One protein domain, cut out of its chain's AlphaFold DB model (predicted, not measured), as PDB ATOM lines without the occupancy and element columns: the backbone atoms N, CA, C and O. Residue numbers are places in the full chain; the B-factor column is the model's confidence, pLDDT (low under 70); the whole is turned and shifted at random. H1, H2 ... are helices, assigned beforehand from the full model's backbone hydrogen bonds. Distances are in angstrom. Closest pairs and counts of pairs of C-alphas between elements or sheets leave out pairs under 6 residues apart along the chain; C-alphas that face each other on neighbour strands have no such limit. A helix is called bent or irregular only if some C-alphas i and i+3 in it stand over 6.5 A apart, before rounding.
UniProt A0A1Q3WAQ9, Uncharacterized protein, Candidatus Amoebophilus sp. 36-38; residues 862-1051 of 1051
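AT A GLANCE: This is residues 862 to 1051 of the 1051 residues of an uncharacterized protein of Candidatus Amoebophilus sp. 36-38 (UniProt A0A1Q3WAQ9). A long rod of aligned helices is built along one very long helix, H3, with the hairpin of H1 and H2 beside one end and the hairpin of H4 and H5 along the other part. H2, H4 and H5 pack on H3, and H1 packs on H2. H1, H2, H3b, H4 and H5 form an up-and-down bundle, each running against the one before it. The printed part has 190 residues with five named helices, H1 to H5 in chain order, and no named strand: all helix. It is only just extended, close to loose, with a radius of gyration of the C-alphas of 24.4 A and spans of 88 by 28 by 17 A.

HOW THE PARTS SIT: H3, residues 919 to 974, was assigned as one helix by its hydrogen bonds but is bent, C-alphas 928 and 931 being 6.8 A apart; its arms H3a, residues 919 to 928, and H3b, residues 931 to 974, stand at a shallow tilt of 26 degrees. H5, residues 1017 to 1049, touches H3b, closest at the C-alphas of Ser 959 and Ala 1033, 5.7 A. H4, residues 982 to 1014, touches H5 at Ala 1011 and Thr 1019, the closest C-alphas, 5.2 A, a hairpin at 14 degrees. H2, residues 885 to 915, touches H3b with residues 892 to 906 alone, closest at the C-alphas of Asn 899 and Ile 937, 6.2 A. H2 and H4 only just touch, with 3 pairs of C-alphas within 8 A, the closest being Val 889 and Tyr 1006, 6.7 A. H1, residues 862 to 881, forms a hairpin with H2 and is apart from H4 and H5. Every O i to N i+4 pair is within hydrogen-bond range in H1, H2, H3a, H3b and H5, and 28 of 29 in H4.

IN THESE COORDINATES: H3b is 64.0 A long, H5 48.7 A, H4 47.4 A and H2 45.3 A. H1 begins at C-alpha 862 (60.839, 49.577, -10.187), and H5 ends at C-alpha 1049 (-7.323, 57.139, -28.690).

THE WHOLE: The C-alphas farthest apart, Ser 918 and Gln 1051, are 88.4 A apart. The printed part has no cut and no long link; residues 975 to 981 stand free. Its mean pLDDT is 72.1, with 75 residues under 70, among them 968 to 995.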
ATOM      1  N   LEU A 862      61.343  49.507 -11.560       87.50
ATOM      2  CA  LEU A 862      60.839  49.577 -10.187       87.50
ATOM      3  C   LEU A 862      60.156  50.917  -9.891       87.50
ATOM      4  O   LEU A 862      59.150  50.956  -9.178       87.50
ATOM      5  N   LYS A 863      60.683  52.020 -10.430       91.19
ATOM      6  CA  LYS A 863      60.056  53.342 -10.325       91.19
ATOM      7  C   LYS A 863      58.738  53.398 -11.100       91.19
ATOM      8  O   LYS A 863      57.756  53.926 -10.573       91.19
ATOM      9  N   ASP A 864      58.699  52.815 -12.293       89.88
ATOM     10  CA  ASP A 864      57.490  52.731 -13.112       89.88
ATOM     11  C   ASP A 864      56.419  51.891 -12.416       89.88
ATOM     12  O   ASP A 864      55.295  52.361 -12.251       89.88
ATOM     13  N   LEU A 865      56.775  50.719 -11.882       90.69
ATOM     14  CA  LEU A 865      55.857  49.879 -11.112       90.69
ATOM     15  C   LEU A 865      55.292  50.625  -9.895       90.69
ATOM     16  O   LEU A 865      54.085  50.602  -9.668       90.69
ATOM     17  N   LYS A 866      56.133  51.327  -9.121       91.69
ATOM     18  CA  LYS A 866      55.665  52.142  -7.981       91.69
ATOM     19  C   LYS A 866      54.695  53.240  -8.426       91.69
ATOM     20  O   LYS A 866      53.701  53.490  -7.747       91.69
ATOM     21  N   THR A 867      54.972  53.880  -9.560       92.81
ATOM     22  CA  THR A 867      54.129  54.944 -10.125       92.81
ATOM     23  C   THR A 867      52.791  54.391 -10.606       92.81
ATOM     24  O   THR A 867      51.744  54.949 -10.277       92.81
ATOM     25  N   LEU A 868      52.807  53.270 -11.331       92.56
ATOM     26  CA  LEU A 868      51.611  52.581 -11.810       92.56
ATOM     27  C   LEU A 868      50.762  52.082 -10.645       92.56
ATOM     28  O   LEU A 868      49.564  52.340 -10.637       92.56
ATOM     29  N   LYS A 869      51.377  51.483  -9.620       92.62
ATOM     30  CA  LYS A 869      50.676  51.047  -8.409       92.62
ATOM     31  C   LYS A 869      49.970  52.209  -7.709       92.62
ATOM     32  O   LYS A 869      48.779  52.124  -7.442       92.62
ATOM     33  N   LYS A 870      50.671  53.323  -7.480       92.62
ATOM     34  CA  LYS A 870      50.071  54.520  -6.866       92.62
ATOM     35  C   LYS A 870      48.931  55.091  -7.718       92.62
ATOM     36  O   LYS A 870      47.912  55.530  -7.200       92.62
ATOM     37  N   THR A 871      49.104  55.092  -9.037       90.81
ATOM     38  CA  THR A 871      48.075  55.566  -9.971       90.81
ATOM     39  C   THR A 871      46.861  54.639  -9.960       90.81
ATOM     40  O   THR A 871      45.733  55.122  -9.999       90.81
ATOM     41  N   PHE A 872      47.075  53.326  -9.856       92.12
ATOM     42  CA  PHE A 872      46.012  52.340  -9.704       92.12
ATOM     43  C   PHE A 872      45.246  52.569  -8.404       92.12
ATOM     44  O   PHE A 872      44.037  52.733  -8.465       92.12
ATOM     45  N   GLU A 873      45.935  52.684  -7.265       90.69
ATOM     46  CA  GLU A 873      45.316  52.943  -5.957       90.69
ATOM     47  C   GLU A 873      44.448  54.221  -5.986       90.69
ATOM     48  O   GLU A 873      43.291  54.189  -5.573       90.69
ATOM     49  N   ASN A 874      44.946  55.314  -6.578       90.25
ATOM     50  CA  ASN A 874      44.182  56.560  -6.729       90.25
ATOM     51  C   ASN A 874      42.926  56.397  -7.608       90.25
ATOM     52  O   ASN A 874      41.871  56.949  -7.294       90.25
ATOM     53  N   ASN A 875      43.022  55.670  -8.727       88.44
ATOM     54  CA  ASN A 875      41.866  55.443  -9.598       88.44
ATOM     55  C   ASN A 875      40.891  54.429  -8.986       88.44
ATOM     56  O   ASN A 875      39.685  54.583  -9.139       88.44
ATOM     57  N   LEU A 876      41.382  53.433  -8.248       87.88
ATOM     58  CA  LEU A 876      40.553  52.487  -7.508       87.88
ATOM     59  C   LEU A 876      39.727  53.223  -6.449       87.88
ATOM     60  O   LEU A 876      38.519  53.007  -6.349       87.88
ATOM     61  N   GLN A 877      40.353  54.151  -5.722       87.12
ATOM     62  CA  GLN A 877      39.666  55.036  -4.787       87.12
ATOM     63  C   GLN A 877      38.611  55.893  -5.504       87.12
ATOM     64  O   GLN A 877      37.446  55.908  -5.109       87.12
ATOM     65  N   ALA A 878      38.972  56.532  -6.622       83.81
ATOM     66  CA  ALA A 878      38.033  57.326  -7.414       83.81
ATOM     67  C   ALA A 878      36.851  56.499  -7.954       83.81
ATOM     68  O   ALA A 878      35.736  57.004  -8.006       83.81
ATOM     69  N   ALA A 879      37.064  55.233  -8.319       79.44
ATOM     70  CA  ALA A 879      36.018  54.340  -8.811       79.44
ATOM     71  C   ALA A 879      35.086  53.825  -7.697       79.44
ATOM     72  O   ALA A 879      33.915  53.529  -7.952       79.44
ATOM     73  N   THR A 880      35.575  53.741  -6.459       78.56
ATOM     74  CA  THR A 880      34.830  53.176  -5.323       78.56
ATOM     75  C   THR A 880      34.119  54.237  -4.481       78.56
ATOM     76  O   THR A 880      32.958  54.033  -4.128       78.56
ATOM     77  N   GLU A 881      34.747  55.385  -4.215       77.81
ATOM     78  CA  GLU A 881      34.261  56.377  -3.239       77.81
ATOM     79  C   GLU A 881      33.360  57.475  -3.831       77.81
ATOM     80  O   GLU A 881      32.587  58.103  -3.106       77.81
ATOM     81  N   THR A 882      33.419  57.729  -5.141       72.25
ATOM     82  CA  THR A 882      32.545  58.733  -5.772       72.25
ATOM     83  C   THR A 882      31.128  58.195  -5.984       72.25
ATOM     84  O   THR A 882      30.927  57.007  -6.210       72.25
ATOM     85  N   ASN A 883      30.126  59.075  -6.003       66.62
ATOM     86  CA  ASN A 883      28.768  58.739  -6.458       66.62
ATOM     87  C   ASN A 883      28.502  59.181  -7.907       66.62
ATOM     88  O   ASN A 883      27.432  58.911  -8.452       66.62
ATOM     89  N   GLN A 884      29.462  59.862  -8.540       70.00
ATOM     90  CA  GLN A 884      29.342  60.336  -9.917       70.00
ATOM     91  C   GLN A 884      29.801  59.256 -10.898       70.00
ATOM     92  O   GLN A 884      30.981  58.905 -10.941       70.00
ATOM     93  N   TYR A 885      28.866  58.746 -11.698       66.88
ATOM     94  CA  TYR A 885      29.113  57.632 -12.615       66.88
ATOM     95  C   TYR A 885      30.206  57.943 -13.644       66.88
ATOM     96  O   TYR A 885      31.094  57.118 -13.818       66.88
ATOM     97  N   ASP A 886      30.229  59.140 -14.235       66.00
ATOM     98  CA  ASP A 886      31.244  59.514 -15.236       66.00
ATOM     99  C   ASP A 886      32.675  59.495 -14.674       66.00
ATOM    100  O   ASP A 886      33.627  59.122 -15.363       66.00
ATOM    101  N   ILE A 887      32.835  59.840 -13.390       74.50
ATOM    102  CA  ILE A 887      34.127  59.761 -12.700       74.50
ATOM    103  C   ILE A 887      34.525  58.298 -12.486       74.50
ATOM    104  O   ILE A 887      35.681  57.956 -12.737       74.50
ATOM    105  N   LYS A 888      33.583  57.423 -12.096       74.69
ATOM    106  CA  LYS A 888      33.845  55.973 -11.996       74.69
ATOM    107  C   LYS A 888      34.262  55.392 -13.333       74.69
ATOM    108  O   LYS A 888      35.202  54.603 -13.388       74.69
ATOM    109  N   VAL A 889      33.593  55.815 -14.405       70.50
ATOM    110  CA  VAL A 889      33.896  55.353 -15.754       70.50
ATOM    111  C   VAL A 889      35.329  55.676 -16.124       70.50
ATOM    112  O   VAL A 889      36.116  54.772 -16.396       70.50
ATOM    113  N   LYS A 890      35.686  56.955 -16.035       78.94
ATOM    114  CA  LYS A 890      37.023  57.434 -16.372       78.94
ATOM    115  C   LYS A 890      38.107  56.813 -15.487       78.94
ATOM    116  O   LYS A 890      39.198  56.516 -15.963       78.94
ATOM    117  N   ALA A 891      37.807  56.594 -14.208       82.56
ATOM    118  CA  ALA A 891      38.715  55.928 -13.285       82.56
ATOM    119  C   ALA A 891      38.977  54.468 -13.693       82.56
ATOM    120  O   ALA A 891      40.132  54.051 -13.730       82.56
ATOM    121  N   VAL A 892      37.943  53.714 -14.076       79.12
ATOM    122  CA  VAL A 892      38.109  52.337 -14.570       79.12
ATOM    123  C   VAL A 892      38.812  52.300 -15.929       79.12
ATOM    124  O   VAL A 892      39.672  51.451 -16.135       79.12
ATOM    125  N   GLU A 893      38.556  53.248 -16.832       78.38
ATOM    126  CA  GLU A 893      39.323  53.354 -18.082       78.38
ATOM    127  C   GLU A 893      40.816  53.592 -17.836       78.38
ATOM    128  O   GLU A 893      41.657  52.945 -18.460       78.38
ATOM    129  N   ASN A 894      41.158  54.457 -16.879       84.62
ATOM    130  CA  ASN A 894      42.546  54.655 -16.478       84.62
ATOM    131  C   ASN A 894      43.156  53.377 -15.885       84.62
ATOM    132  O   ASN A 894      44.320  53.088 -16.155       84.62
ATOM    133  N   ILE A 895      42.391  52.604 -15.103       84.81
ATOM    134  CA  ILE A 895      42.820  51.297 -14.577       84.81
ATOM    135  C   ILE A 895      43.128  50.321 -15.726       84.81
ATOM    136  O   ILE A 895      44.149  49.637 -15.680       84.81
ATOM    137  N   ILE A 896      42.318  50.309 -16.790       75.31
ATOM    138  CA  ILE A 896      42.573  49.498 -17.993       75.31
ATOM    139  C   ILE A 896      43.890  49.920 -18.662       75.31
ATOM    140  O   ILE A 896      44.746  49.078 -18.918       75.31
ATOM    141  N   THR A 897      44.112  51.220 -18.877       82.88
ATOM    142  CA  THR A 897      45.373  51.724 -19.456       82.88
ATOM    143  C   THR A 897      46.591  51.421 -18.574       82.88
ATOM    144  O   THR A 897      47.706  51.265 -19.073       82.88
ATOM    145  N   ILE A 898      46.420  51.336 -17.251       85.69
ATOM    146  CA  ILE A 898      47.486  50.884 -16.347       85.69
ATOM    147  C   ILE A 898      47.817  49.414 -16.608       85.69
ATOM    148  O   ILE A 898      48.999  49.083 -16.630       85.69
ATOM    149  N   ASN A 899      46.819  48.564 -16.859       81.19
ATOM    150  CA  ASN A 899      47.042  47.154 -17.175       81.19
ATOM    151  C   ASN A 899      47.884  46.979 -18.449       81.19
ATOM    152  O   ASN A 899      48.902  46.298 -18.418       81.19
ATOM    153  N   GLU A 900      47.565  47.714 -19.519       78.00
ATOM    154  CA  GLU A 900      48.358  47.711 -20.764       78.00
ATOM    155  C   GLU A 900      49.824  48.126 -20.523       78.00
ATOM    156  O   GLU A 900      50.765  47.571 -21.097       78.00
ATOM    157  N   LYS A 901      50.049  49.106 -19.637       85.31
ATOM    158  CA  LYS A 901      51.401  49.524 -19.235       85.31
ATOM    159  C   LYS A 901      52.101  48.470 -18.374       85.31
ATOM    160  O   LYS A 901      53.321  48.334 -18.467       85.31
ATOM    161  N   LEU A 902      51.363  47.724 -17.551       83.50
ATOM    162  CA  LEU A 902      51.899  46.606 -16.769       83.50
ATOM    163  C   LEU A 902      52.252  45.406 -17.652       83.50
ATOM    164  O   LEU A 902      53.240  44.734 -17.358       83.50
ATOM    165  N   ASP A 903      51.549  45.184 -18.760       75.81
ATOM    166  CA  ASP A 903      51.924  44.176 -19.759       75.81
ATOM    167  C   ASP A 903      53.257  44.527 -20.428       75.81
ATOM    168  O   ASP A 903      54.163  43.694 -20.516       75.81
ATOM    169  N   GLN A 904      53.441  45.793 -20.817       78.75
ATOM    170  CA  GLN A 904      54.728  46.272 -21.332       78.75
ATOM    171  C   GLN A 904      55.846  46.142 -20.287       78.75
ATOM    172  O   GLN A 904      56.954  45.704 -20.604       78.75
ATOM    173  N   LEU A 905      55.556  46.466 -19.025       83.50
ATOM    174  CA  LEU A 905      56.501  46.310 -17.919       83.50
ATOM    175  C   LEU A 905      56.817  44.830 -17.642       83.50
ATOM    176  O   LEU A 905      57.955  44.492 -17.314       83.50
ATOM    177  N   THR A 906      55.853  43.927 -17.829       78.00
ATOM    178  CA  THR A 906      56.038  42.469 -17.746       78.00
ATOM    179  C   THR A 906      56.960  41.975 -18.856       78.00
ATOM    180  O   THR A 906      57.889  41.211 -18.592       78.00
ATOM    181  N   LEU A 907      56.774  42.465 -20.082       73.81
ATOM    182  CA  LEU A 907      57.643  42.140 -21.209       73.81
ATOM    183  C   LEU A 907      59.085  42.616 -20.966       73.81
ATOM    184  O   LEU A 907      60.029  41.842 -21.116       73.81
ATOM    185  N   GLU A 908      59.266  43.870 -20.552       76.00
ATOM    186  CA  GLU A 908      60.590  44.449 -20.290       76.00
ATOM    187  C   GLU A 908      61.279  43.806 -19.076       76.00
ATOM    188  O   GLU A 908      62.466  43.483 -19.136       76.00
ATOM    189  N   SER A 909      60.544  43.540 -17.993       76.38
ATOM    190  CA  SER A 909      61.081  42.830 -16.824       76.38
ATOM    191  C   SER A 909      61.458  41.384 -17.141       76.38
ATOM    192  O   SER A 909      62.463  40.896 -16.623       76.38
ATOM    193  N   SER A 910      60.721  40.717 -18.035       73.62
ATOM    194  CA  SER A 910      61.060  39.377 -18.521       73.62
ATOM    195  C   SER A 910      62.342  39.385 -19.348       73.62
ATOM    196  O   SER A 910      63.185  38.516 -19.147       73.62
ATOM    197  N   LYS A 911      62.553  40.390 -20.212       70.38
ATOM    198  CA  LYS A 911      63.817  40.541 -20.960       70.38
ATOM    199  C   LYS A 911      65.018  40.660 -20.021       70.38
ATOM    200  O   LYS A 911      65.995  39.944 -20.209       70.38
ATOM    201  N   ILE A 912      64.918  41.497 -18.985       73.19
ATOM    202  CA  ILE A 912      65.987  41.666 -17.984       73.19
ATOM    203  C   ILE A 912      66.176  40.387 -17.164       73.19
ATOM    204  O   ILE A 912      67.295  39.953 -16.917       73.19
ATOM    205  N   TYR A 913      65.082  39.752 -16.740       72.56
ATOM    206  CA  TYR A 913      65.146  38.498 -15.997       72.56
ATOM    207  C   TYR A 913      65.836  37.393 -16.801       72.56
ATOM    208  O   TYR A 913      66.600  36.617 -16.234       72.56
ATOM    209  N   LEU A 914      65.598  37.330 -18.112       60.47
ATOM    210  CA  LEU A 914      66.245  36.369 -19.001       60.47
ATOM    211  C   LEU A 914      67.729  36.683 -19.216       60.47
ATOM    212  O   LEU A 914      68.521  35.747 -19.285       60.47
ATOM    213  N   SER A 915      68.110  37.962 -19.249       63.75
ATOM    214  CA  SER A 915      69.491  38.398 -19.488       63.75
ATOM    215  C   SER A 915      70.407  38.381 -18.258       63.75
ATOM    216  O   SER A 915      71.581  38.705 -18.368       63.75
ATOM    217  N   VAL A 916      69.888  38.058 -17.070       64.38
ATOM    218  CA  VAL A 916      70.668  38.022 -15.821       64.38
ATOM    219  C   VAL A 916      71.122  36.593 -15.535       64.38
ATOM    220  O   VAL A 916      70.292  35.733 -15.250       64.38
ATOM    221  N   ALA A 917      72.423  36.300 -15.544       52.84
ATOM    222  CA  ALA A 917      72.908  34.941 -15.263       52.84
ATOM    223  C   ALA A 917      72.759  34.537 -13.782       52.84
ATOM    224  O   ALA A 917      72.396  33.401 -13.467       52.84
ATOM    225  N   SER A 918      72.971  35.482 -12.856       58.50
ATOM    226  CA  SER A 918      72.958  35.224 -11.410       58.50
ATOM    227  C   SER A 918      71.596  34.718 -10.915       58.50
ATOM    228  O   SER A 918      70.583  35.420 -10.996       58.50
ATOM    229  N   LYS A 919      71.577  33.511 -10.324       57.75
ATOM    230  CA  LYS A 919      70.374  32.922  -9.701       57.75
ATOM    231  C   LYS A 919      69.803  33.818  -8.601       57.75
ATOM    232  O   LYS A 919      68.586  33.948  -8.484       57.75
ATOM    233  N   GLU A 920      70.665  34.438  -7.802       59.00
ATOM    234  CA  GLU A 920      70.274  35.309  -6.689       59.00
ATOM    235  C   GLU A 920      69.640  36.606  -7.192       59.00
ATOM    236  O   GLU A 920      68.583  37.000  -6.699       59.00
ATOM    237  N   LYS A 921      70.205  37.220  -8.239       62.66
ATOM    238  CA  LYS A 921      69.619  38.415  -8.862       62.66
ATOM    239  C   LYS A 921      68.350  38.101  -9.648       62.66
ATOM    240  O   LYS A 921      67.384  38.846  -9.530       62.66
ATOM    241  N   LYS A 922      68.271  36.962 -10.346       65.75
ATOM    242  CA  LYS A 922      67.013  36.449 -10.924       65.75
ATOM    243  C   LYS A 922      65.944  36.280  -9.850       65.75
ATOM    244  O   LYS A 922      64.813  36.736 -10.021       65.75
ATOM    245  N   LYS A 923      66.295  35.665  -8.716       70.69
ATOM    246  CA  LYS A 923      65.396  35.513  -7.565       70.69
ATOM    247  C   LYS A 923      64.956  36.876  -7.028       70.69
ATOM    248  O   LYS A 923      63.763  37.048  -6.790       70.69
ATOM    249  N   ALA A 924      65.871  37.839  -6.909       70.94
ATOM    250  CA  ALA A 924      65.562  39.201  -6.490       70.94
ATOM    251  C   ALA A 924      64.611  39.895  -7.477       70.94
ATOM    252  O   ALA A 924      63.522  40.271  -7.064       70.94
ATOM    253  N   ILE A 925      64.934  39.965  -8.776       75.25
ATOM    254  CA  ILE A 925      64.086  40.548  -9.840       75.25
ATOM    255  C   ILE A 925      62.697  39.908  -9.845       75.25
ATOM    256  O   ILE A 925      61.679  40.602  -9.901       75.25
ATOM    257  N   LYS A 926      62.637  38.579  -9.714       77.62
ATOM    258  CA  LYS A 926      61.370  37.854  -9.619       77.62
ATOM    259  C   LYS A 926      60.560  38.281  -8.397       77.62
ATOM    260  O   LYS A 926      59.344  38.391  -8.496       77.62
ATOM    261  N   GLN A 927      61.203  38.502  -7.253       79.50
ATOM    262  CA  GLN A 927      60.538  38.889  -6.007       79.50
ATOM    263  C   GLN A 927      60.146  40.368  -5.942       79.50
ATOM    264  O   GLN A 927      59.085  40.665  -5.404       79.50
ATOM    265  N   ILE A 928      60.972  41.277  -6.461       81.44
ATOM    266  CA  ILE A 928      60.788  42.728  -6.292       81.44
ATOM    267  C   ILE A 928      60.075  43.393  -7.471       81.44
ATOM    268  O   ILE A 928      59.521  44.475  -7.294       81.44
ATOM    269  N   LEU A 929      60.078  42.764  -8.650       83.12
ATOM    270  CA  LEU A 929      59.482  43.314  -9.866       83.12
ATOM    271  C   LEU A 929      58.415  42.376 -10.438       83.12
ATOM    272  O   LEU A 929      57.244  42.720 -10.391       83.12
ATOM    273  N   ILE A 930      58.775  41.167 -10.891       78.44
ATOM    274  CA  ILE A 930      57.836  40.292 -11.629       78.44
ATOM    275  C   ILE A 930      56.631  39.887 -10.775       78.44
ATOM    276  O   ILE A 930      55.496  40.104 -11.185       78.44
ATOM    277  N   LYS A 931      56.853  39.313  -9.584       83.12
ATOM    278  CA  LYS A 931      55.754  38.902  -8.695       83.12
ATOM    279  C   LYS A 931      54.868  40.091  -8.295       83.12
ATOM    280  O   LYS A 931      53.652  39.948  -8.371       83.12
ATOM    281  N   PRO A 932      55.419  41.248  -7.880       85.75
ATOM    282  CA  PRO A 932      54.622  42.445  -7.628       85.75
ATOM    283  C   PRO A 932      53.824  42.941  -8.838       85.75
ATOM    284  O   PRO A 932      52.661  43.287  -8.665       85.75
ATOM    285  N   THR A 933      54.400  42.933 -10.045       83.56
ATOM    286  CA  THR A 933      53.695  43.294 -11.286       83.56
ATOM    287  C   THR A 933      52.546  42.331 -11.568       83.56
ATOM    288  O   THR A 933      51.422  42.776 -11.763       83.56
ATOM    289  N   GLN A 934      52.791  41.019 -11.503       82.00
ATOM    290  CA  GLN A 934      51.761  39.990 -11.690       82.00
ATOM    291  C   GLN A 934      50.641  40.104 -10.657       82.00
ATOM    292  O   GLN A 934      49.470  39.998 -10.999       82.00
ATOM    293  N   LYS A 935      50.995  40.363  -9.394       86.06
ATOM    294  CA  LYS A 935      50.014  40.580  -8.332       86.06
ATOM    295  C   LYS A 935      49.148  41.809  -8.615       86.06
ATOM    296  O   LYS A 935      47.949  41.748  -8.388       86.06
ATOM    297  N   LEU A 936      49.742  42.896  -9.107       87.25
ATOM    298  CA  LEU A 936      49.004  44.111  -9.449       87.25
ATOM    299  C   LEU A 936      48.083  43.900 -10.661       87.25
ATOM    300  O   LEU A 936      46.961  44.386 -10.633       87.25
ATOM    301  N   ILE A 937      48.522  43.149 -11.678       82.12
ATOM    302  CA  ILE A 937      47.673  42.739 -12.812       82.12
ATOM    303  C   ILE A 937      46.479  41.926 -12.304       82.12
ATOM    304  O   ILE A 937      45.338  42.280 -12.580       82.12
ATOM    305  N   GLN A 938      46.724  40.899 -11.485       81.94
ATOM    306  CA  GLN A 938      45.655  40.077 -10.914       81.94
ATOM    307  C   GLN A 938      44.679  40.913 -10.068       81.94
ATOM    308  O   GLN A 938      43.469  40.745 -10.161       81.94
ATOM    309  N   GLU A 939      45.191  41.842  -9.261       86.06
ATOM    310  CA  GLU A 939      44.362  42.743  -8.456       86.06
ATOM    311  C   GLU A 939      43.509  43.670  -9.338       86.06
ATOM    312  O   GLU A 939      42.332  43.887  -9.051       86.06
ATOM    313  N   ILE A 940      44.064  44.178 -10.443       84.25
ATOM    314  CA  ILE A 940      43.321  44.959 -11.437       84.25
ATOM    315  C   ILE A 940      42.224  44.109 -12.095       84.25
ATOM    316  O   ILE A 940      41.095  44.585 -12.234       84.25
ATOM    317  N   GLU A 941      42.525  42.872 -12.488       79.88
ATOM    318  CA  GLU A 941      41.566  41.940 -13.094       79.88
ATOM    319  C   GLU A 941      40.407  41.633 -12.141       79.88
ATOM    320  O   GLU A 941      39.239  41.793 -12.502       79.88
ATOM    321  N   GLU A 942      40.722  41.262 -10.897       82.25
ATOM    322  CA  GLU A 942      39.737  40.984  -9.849       82.25
ATOM    323  C   GLU A 942      38.839  42.199  -9.595       82.25
ATOM    324  O   GLU A 942      37.614  42.065  -9.543       82.25
ATOM    325  N   LYS A 943      39.419  43.403  -9.504       83.19
ATOM    326  CA  LYS A 943      38.647  44.639  -9.319       83.19
ATOM    327  C   LYS A 943      37.820  45.012 -10.540       83.19
ATOM    328  O   LYS A 943      36.701  45.486 -10.382       83.19
ATOM    329  N   THR A 944      38.315  44.766 -11.746       77.38
ATOM    330  CA  THR A 944      37.554  45.014 -12.979       77.38
ATOM    331  C   THR A 944      36.325  44.107 -13.060       77.38
ATOM    332  O   THR A 944      35.243  44.572 -13.419       77.38
ATOM    333  N   ILE A 945      36.458  42.838 -12.659       76.50
ATOM    334  CA  ILE A 945      35.325  41.909 -12.550       76.50
ATOM    335  C   ILE A 945      34.328  42.393 -11.490       76.50
ATOM    336  O   ILE A 945      33.136  42.460 -11.779       76.50
ATOM    337  N   ASP A 946      34.798  42.799 -10.309       80.81
ATOM    338  CA  ASP A 946      33.953  43.342  -9.233       80.81
ATOM    339  C   ASP A 946      33.159  44.586  -9.690       80.81
ATOM    340  O   ASP A 946      31.955  44.709  -9.436       80.81
ATOM    341  N   PHE A 947      33.787  45.479 -10.466       78.31
ATOM    342  CA  PHE A 947      33.105  46.628 -11.072       78.31
ATOM    343  C   PHE A 947      32.018  46.215 -12.070       78.31
ATOM    344  O   PHE A 947      30.926  46.788 -12.053       78.31
ATOM    345  N   LEU A 948      32.286  45.217 -12.916       75.44
ATOM    346  CA  LEU A 948      31.308  44.687 -13.871       75.44
ATOM    347  C   LEU A 948      30.136  43.990 -13.166       75.44
ATOM    348  O   LEU A 948      28.983  44.184 -13.550       75.44
ATOM    349  N   GLU A 949      30.395  43.222 -12.108       77.38
ATOM    350  CA  GLU A 949      29.353  42.547 -11.328       77.38
ATOM    351  C   GLU A 949      28.492  43.534 -10.528       77.38
ATOM    352  O   GLU A 949      27.261  43.398 -10.488       77.38
ATOM    353  N   THR A 950      29.113  44.563  -9.949       78.12
ATOM    354  CA  THR A 950      28.411  45.655  -9.264       78.12
ATOM    355  C   THR A 950      27.552  46.450 -10.248       78.12
ATOM    356  O   THR A 950      26.375  46.700  -9.982       78.12
ATOM    357  N   GLY A 951      28.101  46.798 -11.417       75.50
ATOM    358  CA  GLY A 951      27.366  47.483 -12.478       75.50
ATOM    359  C   GLY A 951      26.184  46.660 -12.998       75.50
ATOM    360  O   GLY A 951      25.080  47.193 -13.139       75.50
ATOM    361  N   ARG A 952      26.366  45.345 -13.193       78.81
ATOM    362  CA  ARG A 952      25.284  44.419 -13.557       78.81
ATOM    363  C   ARG A 952      24.184  44.413 -12.500       78.81
ATOM    364  O   ARG A 952      23.009  44.518 -12.845       78.81
ATOM    365  N   SER A 953      24.552  44.311 -11.225       79.50
ATOM    366  CA  SER A 953      23.597  44.296 -10.110       79.50
ATOM    367  C   SER A 953      22.793  45.599 -10.042       79.50
ATOM    368  O   SER A 953      21.573  45.577  -9.864       79.50
ATOM    369  N   GLU A 954      23.449  46.740 -10.262       78.38
ATOM    370  CA  GLU A 954      22.790  48.047 -10.328       78.38
ATOM    371  C   GLU A 954      21.861  48.162 -11.547       78.38
ATOM    372  O   GLU A 954      20.748  48.672 -11.422       78.38
ATOM    373  N   LEU A 955      22.246  47.621 -12.707       77.19
ATOM    374  CA  LEU A 955      21.372  47.550 -13.883       77.19
ATOM    375  C   LEU A 955      20.153  46.662 -13.664       77.19
ATOM    376  O   LEU A 955      19.046  47.048 -14.040       77.19
ATOM    377  N   GLN A 956      20.318  45.510 -13.015       78.06
ATOM    378  CA  GLN A 956      19.198  44.653 -12.624       78.06
ATOM    379  C   GLN A 956      18.250  45.391 -11.674       78.06
ATOM    380  O   GLN A 956      17.029  45.336 -11.846       78.06
ATOM    381  N   ARG A 957      18.797  46.130 -10.703       83.19
ATOM    382  CA  ARG A 957      18.022  46.953  -9.768       83.19
ATOM    383  C   ARG A 957      17.251  48.056 -10.497       83.19
ATOM    384  O   ARG A 957      16.039  48.157 -10.317       83.19
ATOM    385  N   LEU A 958      17.919  48.835 -11.353       75.69
ATOM    386  CA  LEU A 958      17.310  49.913 -12.141       75.69
ATOM    387  C   LEU A 958      16.253  49.387 -13.120       75.69
ATOM    388  O   LEU A 958      15.186  49.986 -13.237       75.69
ATOM    389  N   SER A 959      16.508  48.250 -13.772       74.00
ATOM    390  CA  SER A 959      15.552  47.581 -14.663       74.00
ATOM    391  C   SER A 959      14.318  47.089 -13.898       74.00
ATOM    392  O   SER A 959      13.183  47.324 -14.316       74.00
ATOM    393  N   LYS A 960      14.503  46.496 -12.709       80.06
ATOM    394  CA  LYS A 960      13.395  46.085 -11.834       80.06
ATOM    395  C   LYS A 960      12.576  47.279 -11.341       80.06
ATOM    396  O   LYS A 960      11.350  47.210 -11.337       80.06
ATOM    397  N   GLU A 961      13.224  48.374 -10.948       76.88
ATOM    398  CA  GLU A 961      12.527  49.613 -10.592       76.88
ATOM    399  C   GLU A 961      11.748  50.195 -11.772       76.88
ATOM    400  O   GLU A 961      10.608  50.617 -11.594       76.88
ATOM    401  N   LEU A 962      12.342  50.216 -12.969       75.81
ATOM    402  CA  LEU A 962      11.671  50.672 -14.183       75.81
ATOM    403  C   LEU A 962      10.428  49.821 -14.456       75.81
ATOM    404  O   LEU A 962       9.355  50.369 -14.680       75.81
ATOM    405  N   LYS A 963      10.552  48.495 -14.351       75.62
ATOM    406  CA  LYS A 963       9.444  47.546 -14.494       75.62
ATOM    407  C   LYS A 963       8.339  47.789 -13.466       75.62
ATOM    408  O   LYS A 963       7.182  47.883 -13.855       75.62
ATOM    409  N   ASN A 964       8.684  47.951 -12.190       77.31
ATOM    410  CA  ASN A 964       7.707  48.245 -11.138       77.31
ATOM    411  C   ASN A 964       6.998  49.586 -11.374       77.31
ATOM    412  O   ASN A 964       5.792  49.681 -11.169       77.31
ATOM    413  N   ASN A 965       7.727  50.608 -11.832       71.94
ATOM    414  CA  ASN A 965       7.142  51.900 -12.178       71.94
ATOM    415  C   ASN A 965       6.188  51.771 -13.370       71.94
ATOM    416  O   ASN A 965       5.070  52.270 -13.302       71.94
ATOM    417  N   VAL A 966       6.597  51.065 -14.428       70.69
ATOM    418  CA  VAL A 966       5.756  50.767 -15.596       70.69
ATOM    419  C   VAL A 966       4.483  50.027 -15.177       70.69
ATOM    420  O   VAL A 966       3.385  50.458 -15.523       70.69
ATOM    421  N   ASP A 967       4.606  48.969 -14.375       71.25
ATOM    422  CA  ASP A 967       3.474  48.168 -13.895       71.25
ATOM    423  C   ASP A 967       2.549  49.002 -12.968       71.25
ATOM    424  O   ASP A 967       1.319  48.922 -13.055       71.25
ATOM    425  N   GLY A 968       3.120  49.891 -12.146       69.00
ATOM    426  CA  GLY A 968       2.385  50.880 -11.351       69.00
ATOM    427  C   GLY A 968       1.614  51.889 -12.213       69.00
ATOM    428  O   GLY A 968       0.441  52.168 -11.944       69.00
ATOM    429  N   PHE A 969       2.206  52.377 -13.306       68.31
ATOM    430  CA  PHE A 969       1.518  53.257 -14.254       68.31
ATOM    431  C   PHE A 969       0.389  52.540 -14.993       68.31
ATOM    432  O   PHE A 969      -0.708  53.089 -15.080       68.31
ATOM    433  N   TYR A 970       0.595  51.292 -15.419       66.88
ATOM    434  CA  TYR A 970      -0.474  50.453 -15.967       66.88
ATOM    435  C   TYR A 970      -1.664  50.325 -15.011       66.88
ATOM    436  O   TYR A 970      -2.816  50.448 -15.433       66.88
ATOM    437  N   SER A 971      -1.399  50.109 -13.719       62.94
ATOM    438  CA  SER A 971      -2.457  50.018 -12.707       62.94
ATOM    439  C   SER A 971      -3.203  51.347 -12.516       62.94
ATOM    440  O   SER A 971      -4.426  51.351 -12.390       62.94
ATOM    441  N   THR A 972      -2.496  52.477 -12.611       61.72
ATOM    442  CA  THR A 972      -3.068  53.827 -12.472       61.72
ATOM    443  C   THR A 972      -3.914  54.221 -13.688       61.72
ATOM    444  O   THR A 972      -4.988  54.798 -13.528       61.72
ATOM    445  N   ILE A 973      -3.482  53.866 -14.906       61.91
ATOM    446  CA  ILE A 973      -4.247  54.073 -16.148       61.91
ATOM    447  C   ILE A 973      -5.542  53.247 -16.123       61.91
ATOM    448  O   ILE A 973      -6.606  53.749 -16.485       61.91
ATOM    449  N   ARG A 974      -5.488  52.005 -15.622       58.97
ATOM    450  CA  ARG A 974      -6.679  51.150 -15.463       58.97
ATOM    451  C   ARG A 974      -7.650  51.635 -14.382       58.97
ATOM    452  O   ARG A 974      -8.836  51.334 -14.478       58.97
ATOM    453  N   ALA A 975      -7.183  52.378 -13.379       54.53
ATOM    454  CA  ALA A 975      -7.994  52.786 -12.232       54.53
ATOM    455  C   ALA A 975      -8.997  53.933 -12.503       54.53
ATOM    456  O   ALA A 975      -9.787  54.237 -11.615       54.53
ATOM    457  N   LYS A 976      -9.015  54.564 -13.693       54.41
ATOM    458  CA  LYS A 976      -9.912  55.701 -14.032       54.41
ATOM    459  C   LYS A 976      -9.963  56.814 -12.958       54.41
ATOM    460  O   LYS A 976     -11.011  57.408 -12.720       54.41
ATOM    461  N   ASP A 977      -8.851  57.117 -12.289       48.81
ATOM    462  CA  ASP A 977      -8.825  58.227 -11.327       48.81
ATOM    463  C   ASP A 977      -8.818  59.565 -12.090       48.81
ATOM    464  O   ASP A 977      -7.836  59.880 -12.758       48.81
ATOM    465  N   ASN A 978      -9.909  60.333 -12.042       51.97
ATOM    466  CA  ASN A 978     -10.203  61.491 -12.909       51.97
ATOM    467  C   ASN A 978      -9.570  62.831 -12.470       51.97
ATOM    468  O   ASN A 978      -9.986  63.889 -12.937       51.97
ATOM    469  N   ARG A 979      -8.571  62.834 -11.580       53.41
ATOM    470  CA  ARG A 979      -8.074  64.083 -10.960       53.41
ATOM    471  C   ARG A 979      -6.970  64.835 -11.729       53.41
ATOM    472  O   ARG A 979      -6.662  65.958 -11.351       53.41
ATOM    473  N   VAL A 980      -6.396  64.276 -12.806       53.06
ATOM    474  CA  VAL A 980      -5.354  64.933 -13.642       53.06
ATOM    475  C   VAL A 980      -5.577  64.636 -15.141       53.06
ATOM    476  O   VAL A 980      -5.766  63.475 -15.489       53.06
ATOM    477  N   PRO A 981      -5.536  65.594 -16.083       60.62
ATOM    478  CA  PRO A 981      -5.705  65.296 -17.515       60.62
ATOM    479  C   PRO A 981      -4.680  64.268 -18.036       60.62
ATOM    480  O   PRO A 981      -3.499  64.334 -17.687       60.62
ATOM    481  N   ILE A 982      -5.108  63.311 -18.872       58.69
ATOM    482  CA  ILE A 982      -4.247  62.214 -19.369       58.69
ATOM    483  C   ILE A 982      -3.011  62.738 -20.122       58.69
ATOM    484  O   ILE A 982      -1.927  62.173 -19.977       58.69
ATOM    485  N   GLY A 983      -3.131  63.867 -20.831       57.84
ATOM    486  CA  GLY A 983      -2.008  64.526 -21.511       57.84
ATOM    487  C   GLY A 983      -0.877  64.971 -20.569       57.84
ATOM    488  O   GLY A 983       0.284  64.684 -20.840       57.84
ATOM    489  N   GLN A 984      -1.199  65.573 -19.416       58.19
ATOM    490  CA  GLN A 984      -0.191  65.974 -18.416       58.19
ATOM    491  C   GLN A 984       0.429  64.769 -17.693       58.19
ATOM    492  O   GLN A 984       1.609  64.792 -17.340       58.19
ATOM    493  N   ARG A 985      -0.334  63.681 -17.508       60.53
ATOM    494  CA  ARG A 985       0.211  62.418 -16.981       60.53
ATOM    495  C   ARG A 985       1.202  61.789 -17.962       60.53
ATOM    496  O   ARG A 985       2.252  61.337 -17.524       60.53
ATOM    497  N   LYS A 986       0.917  61.808 -19.269       61.97
ATOM    498  CA  LYS A 986       1.821  61.300 -20.317       61.97
ATOM    499  C   LYS A 986       3.182  62.004 -20.290       61.97
ATOM    500  O   LYS A 986       4.208  61.341 -20.400       61.97
ATOM    501  N   GLU A 987       3.196  63.318 -20.081       61.66
ATOM    502  CA  GLU A 987       4.420  64.126 -20.073       61.66
ATOM    503  C   GLU A 987       5.286  63.893 -18.819       61.66
ATOM    504  O   GLU A 987       6.485  63.628 -18.934       61.66
ATOM    505  N   LEU A 988       4.677  63.868 -17.626       59.78
ATOM    506  CA  LEU A 988       5.373  63.569 -16.362       59.78
ATOM    507  C   LEU A 988       5.902  62.124 -16.308       59.78
ATOM    508  O   LEU A 988       7.013  61.877 -15.833       59.78
ATOM    509  N   VAL A 989       5.127  61.164 -16.827       63.94
ATOM    510  CA  VAL A 989       5.530  59.751 -16.950       63.94
ATOM    511  C   VAL A 989       6.650  59.594 -17.974       63.94
ATOM    512  O   VAL A 989       7.637  58.909 -17.702       63.94
ATOM    513  N   GLY A 990       6.540  60.278 -19.115       64.62
ATOM    514  CA  GLY A 990       7.570  60.318 -20.150       64.62
ATOM    515  C   GLY A 990       8.908  60.833 -19.620       64.62
ATOM    516  O   GLY A 990       9.926  60.178 -19.826       64.62
ATOM    517  N   GLN A 991       8.918  61.936 -18.865       64.69
ATOM    518  CA  GLN A 991      10.144  62.482 -18.263       64.69
ATOM    519  C   GLN A 991      10.755  61.552 -17.200       64.69
ATOM    520  O   GLN A 991      11.965  61.312 -17.207       64.69
ATOM    521  N   ALA A 992       9.940  60.981 -16.304       63.69
ATOM    522  CA  ALA A 992      10.425  60.084 -15.251       63.69
ATOM    523  C   ALA A 992      10.998  58.763 -15.804       63.69
ATOM    524  O   ALA A 992      12.004  58.259 -15.292       63.69
ATOM    525  N   LEU A 993      10.382  58.208 -16.853       69.62
ATOM    526  CA  LEU A 993      10.876  57.016 -17.546       69.62
ATOM    527  C   LEU A 993      12.110  57.339 -18.398       69.62
ATOM    528  O   LEU A 993      13.080  56.588 -18.348       69.62
ATOM    529  N   SER A 994      12.123  58.476 -19.102       69.25
ATOM    530  CA  SER A 994      13.252  58.910 -19.938       69.25
ATOM    531  C   SER A 994      14.541  59.079 -19.128       69.25
ATOM    532  O   SER A 994      15.571  58.524 -19.503       69.25
ATOM    533  N   ASN A 995      14.478  59.712 -17.951       69.50
ATOM    534  CA  ASN A 995      15.645  59.867 -17.073       69.50
ATOM    535  C   ASN A 995      16.201  58.521 -16.571       69.50
ATOM    536  O   ASN A 995      17.415  58.347 -16.451       69.50
ATOM    537  N   LYS A 996      15.332  57.540 -16.290       72.25
ATOM    538  CA  LYS A 996      15.757  56.191 -15.876       72.25
ATOM    539  C   LYS A 996      16.343  55.391 -17.040       72.25
ATOM    540  O   LYS A 996      17.342  54.707 -16.841       72.25
ATOM    541  N   ILE A 997      15.769  55.511 -18.236       72.81
ATOM    542  CA  ILE A 997      16.289  54.881 -19.457       72.81
ATOM    543  C   ILE A 997      17.656  55.462 -19.814       72.81
ATOM    544  O   ILE A 997      18.578  54.694 -20.054       72.81
ATOM    545  N   ALA A 998      17.831  56.784 -19.740       71.94
ATOM    546  CA  ALA A 998      19.124  57.427 -19.965       71.94
ATOM    547  C   ALA A 998      20.197  56.926 -18.983       71.94
ATOM    548  O   ALA A 998      21.335  56.673 -19.375       71.94
ATOM    549  N   LYS A 999      19.828  56.706 -17.712       73.12
ATOM    550  CA  LYS A 999      20.733  56.135 -16.703       73.12
ATOM    551  C   LYS A 999      21.073  54.663 -16.980       73.12
ATOM    552  O   LYS A 999      22.219  54.266 -16.792       73.12
ATOM    553  N   ILE A1000      20.103  53.872 -17.443       74.62
ATOM    554  CA  ILE A1000      20.302  52.480 -17.881       74.62
ATOM    555  C   ILE A1000      21.212  52.428 -19.115       74.62
ATOM    556  O   ILE A1000      22.157  51.649 -19.124       74.62
ATOM    557  N   ASP A1001      20.983  53.278 -20.116       70.94
ATOM    558  CA  ASP A1001      21.774  53.329 -21.352       70.94
ATOM    559  C   ASP A1001      23.210  53.801 -21.110       70.94
ATOM    560  O   ASP A1001      24.150  53.243 -21.675       70.94
ATOM    561  N   SER A1002      23.397  54.779 -20.222       71.19
ATOM    562  CA  SER A1002      24.722  55.225 -19.783       71.19
ATOM    563  C   SER A1002      25.491  54.095 -19.084       71.19
ATOM    564  O   SER A1002      26.629  53.802 -19.452       71.19
ATOM    565  N   LEU A1003      24.850  53.394 -18.139       72.12
ATOM    566  CA  LEU A1003      25.465  52.283 -17.407       72.12
ATOM    567  C   LEU A1003      25.714  51.059 -18.310       72.12
ATOM    568  O   LEU A1003      26.728  50.382 -18.167       72.12
ATOM    569  N   TYR A1004      24.833  50.810 -19.281       75.38
ATOM    570  CA  TYR A1004      24.999  49.788 -20.315       75.38
ATOM    571  C   TYR A1004      26.210  50.066 -21.206       75.38
ATOM    572  O   TYR A1004      27.108  49.231 -21.308       75.38
ATOM    573  N   SER A1005      26.255  51.258 -21.809       70.44
ATOM    574  CA  SER A1005      27.346  51.696 -22.687       70.44
ATOM    575  C   SER A1005      28.698  51.602 -21.980       70.44
ATOM    576  O   SER A1005      29.676  51.093 -22.534       70.44
ATOM    577  N   TYR A1006      28.731  52.000 -20.708       71.50
ATOM    578  CA  TYR A1006      29.901  51.866 -19.856       71.50
ATOM    579  C   TYR A1006      30.382  50.416 -19.712       71.50
ATOM    580  O   TYR A1006      31.553  50.120 -19.960       71.50
ATOM    581  N   MET A1007      29.497  49.493 -19.338       72.75
ATOM    582  CA  MET A1007      29.898  48.106 -19.102       72.75
ATOM    583  C   MET A1007      30.253  47.363 -20.385       72.75
ATOM    584  O   MET A1007      31.179  46.556 -20.369       72.75
ATOM    585  N   VAL A1008      29.584  47.665 -21.501       69.12
ATOM    586  CA  VAL A1008      29.970  47.149 -22.824       69.12
ATOM    587  C   VAL A1008      31.363  47.656 -23.202       69.12
ATOM    588  O   VAL A1008      32.195  46.875 -23.660       69.12
ATOM    589  N   THR A1009      31.664  48.932 -22.936       68.56
ATOM    590  CA  THR A1009      32.988  49.512 -23.199       68.56
ATOM    591  C   THR A1009      34.077  48.814 -22.382       68.56
ATOM    592  O   THR A1009      35.105  48.437 -22.943       68.56
ATOM    593  N   ILE A1010      33.846  48.553 -21.091       68.12
ATOM    594  CA  ILE A1010      34.791  47.790 -20.258       68.12
ATOM    595  C   ILE A1010      34.934  46.348 -20.759       68.12
ATOM    596  O   ILE A1010      36.053  45.873 -20.951       68.12
ATOM    597  N   ALA A1011      33.818  45.651 -20.990       67.75
ATOM    598  CA  ALA A1011      33.828  44.249 -21.397       67.75
ATOM    599  C   ALA A1011      34.517  44.047 -22.755       67.75
ATOM    600  O   ALA A1011      35.250  43.073 -22.929       67.75
ATOM    601  N   SER A1012      34.332  44.991 -23.685       64.44
ATOM    602  CA  SER A1012      34.970  44.974 -25.007       64.44
ATOM    603  C   SER A1012      36.491  45.153 -24.941       64.44
ATOM    604  O   SER A1012      37.204  44.543 -25.734       64.44
ATOM    605  N   LYS A1013      37.001  45.925 -23.970       61.25
ATOM    606  CA  LYS A1013      38.442  46.155 -23.774       61.25
ATOM    607  C   LYS A1013      39.159  44.991 -23.073       61.25
ATOM    608  O   LYS A1013      40.343  44.802 -23.317       61.25
ATOM    609  N   TYR A1014      38.469  44.206 -22.236       60.69
ATOM    610  CA  TYR A1014      39.087  43.112 -21.464       60.69
ATOM    611  C   TYR A1014      39.027  41.728 -22.134       60.69
ATOM    612  O   TYR A1014      39.819  40.864 -21.780       60.69
ATOM    613  N   ASN A1015      38.118  41.509 -23.096       52.28
ATOM    614  CA  ASN A1015      38.008  40.302 -23.939       52.28
ATOM    615  C   ASN A1015      38.255  38.948 -23.219       52.28
ATOM    616  O   ASN A1015      38.858  38.033 -23.778       52.28
ATOM    617  N   MET A1016      37.797  38.821 -21.970       52.16
ATOM    618  CA  MET A1016      37.837  37.588 -21.182       52.16
ATOM    619  C   MET A1016      36.495  36.851 -21.307       52.16
ATOM    620  O   MET A1016      35.433  37.476 -21.321       52.16
ATOM    621  N   ASP A1017      36.496  35.515 -21.298       45.59
ATOM    622  CA  ASP A1017      35.259  34.714 -21.400       45.59
ATOM    623  C   ASP A1017      34.209  35.087 -20.332       45.59
ATOM    624  O   ASP A1017      33.007  35.122 -20.602       45.59
ATOM    625  N   LYS A1018      34.657  35.443 -19.117       48.97
ATOM    626  CA  LYS A1018      33.779  35.914 -18.031       48.97
ATOM    627  C   LYS A1018      33.158  37.289 -18.302       48.97
ATOM    628  O   LYS A1018      32.003  37.501 -17.940       48.97
ATOM    629  N   THR A1019      33.880  38.216 -18.935       51.19
ATOM    630  CA  THR A1019      33.355  39.561 -19.227       51.19
ATOM    631  C   THR A1019      32.360  39.535 -20.384       51.19
ATOM    632  O   THR A1019      31.411  40.318 -20.385       51.19
ATOM    633  N   LYS A1020      32.503  38.579 -21.312       57.06
ATOM    634  CA  LYS A1020      31.549  38.343 -22.402       57.06
ATOM    635  C   LYS A1020      30.186  37.857 -21.898       57.06
ATOM    636  O   LYS A1020      29.166  38.420 -22.280       57.06
ATOM    637  N   GLY A1021      30.169  36.894 -20.972       57.84
ATOM    638  CA  GLY A1021      28.921  36.415 -20.361       57.84
ATOM    639  C   GLY A1021      28.170  37.507 -19.585       57.84
ATOM    640  O   GLY A1021      26.947  37.595 -19.671       57.84
ATOM    641  N   ILE A1022      28.897  38.387 -18.882       56.12
ATOM    642  CA  ILE A1022      28.296  39.547 -18.200       56.12
ATOM    643  C   ILE A1022      27.723  40.542 -19.222       56.12
ATOM    644  O   ILE A1022      26.624  41.045 -19.011       56.12
ATOM    645  N   ALA A1023      28.418  40.804 -20.335       58.06
ATOM    646  CA  ALA A1023      27.943  41.713 -21.381       58.06
ATOM    647  C   ALA A1023      26.653  41.221 -22.064       58.06
ATOM    648  O   ALA A1023      25.716  42.002 -22.222       58.06
ATOM    649  N   GLU A1024      26.570  39.930 -22.398       66.06
ATOM    650  CA  GLU A1024      25.377  39.312 -23.004       66.06
ATOM    651  C   GLU A1024      24.165  39.352 -22.055       66.06
ATOM    652  O   GLU A1024      23.039  39.663 -22.457       66.06
ATOM    653  N   GLU A1025      24.384  39.085 -20.765       65.44
ATOM    654  CA  GLU A1025      23.334  39.163 -19.743       65.44
ATOM    655  C   GLU A1025      22.825  40.602 -19.568       65.44
ATOM    656  O   GLU A1025      21.625  40.852 -19.434       65.44
ATOM    657  N   VAL A1026      23.738  41.564 -19.616       64.12
ATOM    658  CA  VAL A1026      23.459  42.994 -19.505       64.12
ATOM    659  C   VAL A1026      22.685  43.517 -20.716       64.12
ATOM    660  O   VAL A1026      21.718  44.259 -20.541       64.12
ATOM    661  N   GLU A1027      23.042  43.090 -21.928       70.88
ATOM    662  CA  GLU A1027      22.305  43.407 -23.156       70.88
ATOM    663  C   GLU A1027      20.863  42.894 -23.086       70.88
ATOM    664  O   GLU A1027      19.916  43.628 -23.390       70.88
ATOM    665  N   LYS A1028      20.674  41.674 -22.575       75.31
ATOM    666  CA  LYS A1028      19.345  41.107 -22.333       75.31
ATOM    667  C   LYS A1028      18.534  41.935 -21.330       75.31
ATOM    668  O   LYS A1028      17.379  42.254 -21.612       75.31
ATOM    669  N   ILE A1029      19.125  42.328 -20.197       67.81
ATOM    670  CA  ILE A1029      18.452  43.138 -19.161       67.81
ATOM    671  C   ILE A1029      17.971  44.484 -19.726       67.81
ATOM    672  O   ILE A1029      16.859  44.923 -19.418       67.81
ATOM    673  N   VAL A1030      18.790  45.143 -20.551       68.94
ATOM    674  CA  VAL A1030      18.450  46.435 -21.171       68.94
ATOM    675  C   VAL A1030      17.381  46.269 -22.247       68.94
ATOM    676  O   VAL A1030      16.454  47.081 -22.319       68.94
ATOM    677  N   LYS A1031      17.464  45.207 -23.053       77.75
ATOM    678  CA  LYS A1031      16.462  44.896 -24.075       77.75
ATOM    679  C   LYS A1031      15.082  44.664 -23.457       77.75
ATOM    680  O   LYS A1031      14.125  45.321 -23.859       77.75
ATOM    681  N   GLU A1032      14.997  43.827 -22.423       72.62
ATOM    682  CA  GLU A1032      13.747  43.560 -21.694       72.62
ATOM    683  C   GLU A1032      13.165  44.835 -21.053       72.62
ATOM    684  O   GLU A1032      11.951  45.056 -21.065       72.62
ATOM    685  N   ALA A1033      14.025  45.711 -20.520       65.88
ATOM    686  CA  ALA A1033      13.616  46.991 -19.943       65.88
ATOM    687  C   ALA A1033      13.002  47.939 -20.994       65.88
ATOM    688  O   ALA A1033      11.967  48.559 -20.739       65.88
ATOM    689  N   LYS A1034      13.615  48.032 -22.184       70.44
ATOM    690  CA  LYS A1034      13.139  48.876 -23.293       70.44
ATOM    691  C   LYS A1034      11.853  48.347 -23.923       70.44
ATOM    692  O   LYS A1034      10.962  49.139 -24.230       70.44
ATOM    693  N   GLU A1035      11.726  47.029 -24.072       77.19
ATOM    694  CA  GLU A1035      10.507  46.385 -24.580       77.19
ATOM    695  C   GLU A1035       9.297  46.716 -23.695       77.19
ATOM    696  O   GLU A1035       8.278  47.179 -24.205       77.19
ATOM    697  N   LYS A1036       9.439  46.632 -22.367       68.44
ATOM    698  CA  LYS A1036       8.361  46.999 -21.431       68.44
ATOM    699  C   LYS A1036       7.939  48.467 -21.491       68.44
ATOM    700  O   LYS A1036       6.760  48.775 -21.334       68.44
ATOM    701  N   VAL A1037       8.879  49.390 -21.696       67.94
ATOM    702  CA  VAL A1037       8.541  50.814 -21.872       67.94
ATOM    703  C   VAL A1037       7.799  51.034 -23.193       67.94
ATOM    704  O   VAL A1037       6.845  51.811 -23.231       67.94
ATOM    705  N   SER A1038       8.193  50.328 -24.256       73.19
ATOM    706  CA  SER A1038       7.516  50.367 -25.559       73.19
ATOM    707  C   SER A1038       6.076  49.846 -25.475       73.19
ATOM    708  O   SER A1038       5.157  50.474 -26.002       73.19
ATOM    709  N   GLU A1039       5.850  48.749 -24.744       72.31
ATOM    710  CA  GLU A1039       4.507  48.221 -24.461       72.31
ATOM    711  C   GLU A1039       3.632  49.238 -23.713       72.31
ATOM    712  O   GLU A1039       2.463  49.421 -24.068       72.31
ATOM    713  N   LEU A1040       4.189  49.938 -22.715       67.25
ATOM    714  CA  LEU A1040       3.466  50.983 -21.982       67.25
ATOM    715  C   LEU A1040       3.113  52.166 -22.886       67.25
ATOM    716  O   LEU A1040       1.996  52.669 -22.803       67.25
ATOM    717  N   GLY A1041       4.031  52.585 -23.761       64.38
ATOM    718  CA  GLY A1041       3.779  53.638 -24.747       64.38
ATOM    719  C   GLY A1041       2.576  53.314 -25.633       64.38
ATOM    720  O   GLY A1041       1.649  54.117 -25.718       64.38
ATOM    721  N   LYS A1042       2.530  52.092 -26.181       70.06
ATOM    722  CA  LYS A1042       1.395  51.613 -26.988       70.06
ATOM    723  C   LYS A1042       0.084  51.612 -26.204       70.06
ATOM    724  O   LYS A1042      -0.917  52.117 -26.694       70.06
ATOM    725  N   ALA A1043       0.098  51.115 -24.968       64.25
ATOM    726  CA  ALA A1043      -1.099  51.080 -24.132       64.25
ATOM    727  C   ALA A1043      -1.604  52.481 -23.735       64.25
ATOM    728  O   ALA A1043      -2.808  52.684 -23.589       64.25
ATOM    729  N   ILE A1044      -0.702  53.452 -23.557       63.41
ATOM    730  CA  ILE A1044      -1.067  54.856 -23.332       63.41
ATOM    731  C   ILE A1044      -1.684  55.455 -24.599       63.41
ATOM    732  O   ILE A1044      -2.702  56.136 -24.501       63.41
ATOM    733  N   ASP A1045      -1.103  55.204 -25.774       65.69
ATOM    734  CA  ASP A1045      -1.620  55.714 -27.049       65.69
ATOM    735  C   ASP A1045      -3.001  55.121 -27.383       65.69
ATOM    736  O   ASP A1045      -3.898  55.847 -27.815       65.69
ATOM    737  N   GLU A1046      -3.219  53.837 -27.091       65.50
ATOM    738  CA  GLU A1046      -4.527  53.177 -27.194       65.50
ATOM    739  C   GLU A1046      -5.550  53.780 -26.219       65.50
ATOM    740  O   GLU A1046      -6.679  54.073 -26.610       65.50
ATOM    741  N   ALA A1047      -5.156  54.032 -24.966       59.50
ATOM    742  CA  ALA A1047      -6.032  54.646 -23.970       59.50
ATOM    743  C   ALA A1047      -6.413  56.094 -24.334       59.50
ATOM    744  O   ALA A1047      -7.569  56.476 -24.161       59.50
ATOM    745  N   VAL A1048      -5.473  56.879 -24.872       59.44
ATOM    746  CA  VAL A1048      -5.709  58.249 -25.368       59.44
ATOM    747  C   VAL A1048      -6.611  58.253 -26.600       59.44
ATOM    748  O   VAL A1048      -7.453  59.130 -26.711       59.44
ATOM    749  N   SER A1049      -6.474  57.269 -27.493       57.22
ATOM    750  CA  SER A1049      -7.323  57.139 -28.690       57.22
ATOM    751  C   SER A1049      -8.755  56.679 -28.373       57.22
ATOM    752  O   SER A1049      -9.625  56.728 -29.237       57.22
ATOM    753  N   SER A1050      -8.985  56.186 -27.151       52.53
ATOM    754  CA  SER A1050     -10.279  55.693 -26.658       52.53
ATOM    755  C   SER A1050     -11.040  56.689 -25.766       52.53
ATOM    756  O   SER A1050     -12.128  56.363 -25.285       52.53
ATOM    757  N   GLN A1051     -10.465  57.873 -25.532       51.50
ATOM    758  CA  GLN A1051     -11.130  59.054 -24.964       51.50
ATOM    759  C   GLN A1051     -11.457  60.042 -26.075       51.50
ATOM    760  O   GLN A1051     -12.485  60.738 -25.919       51.50
TER     761      GLN A1051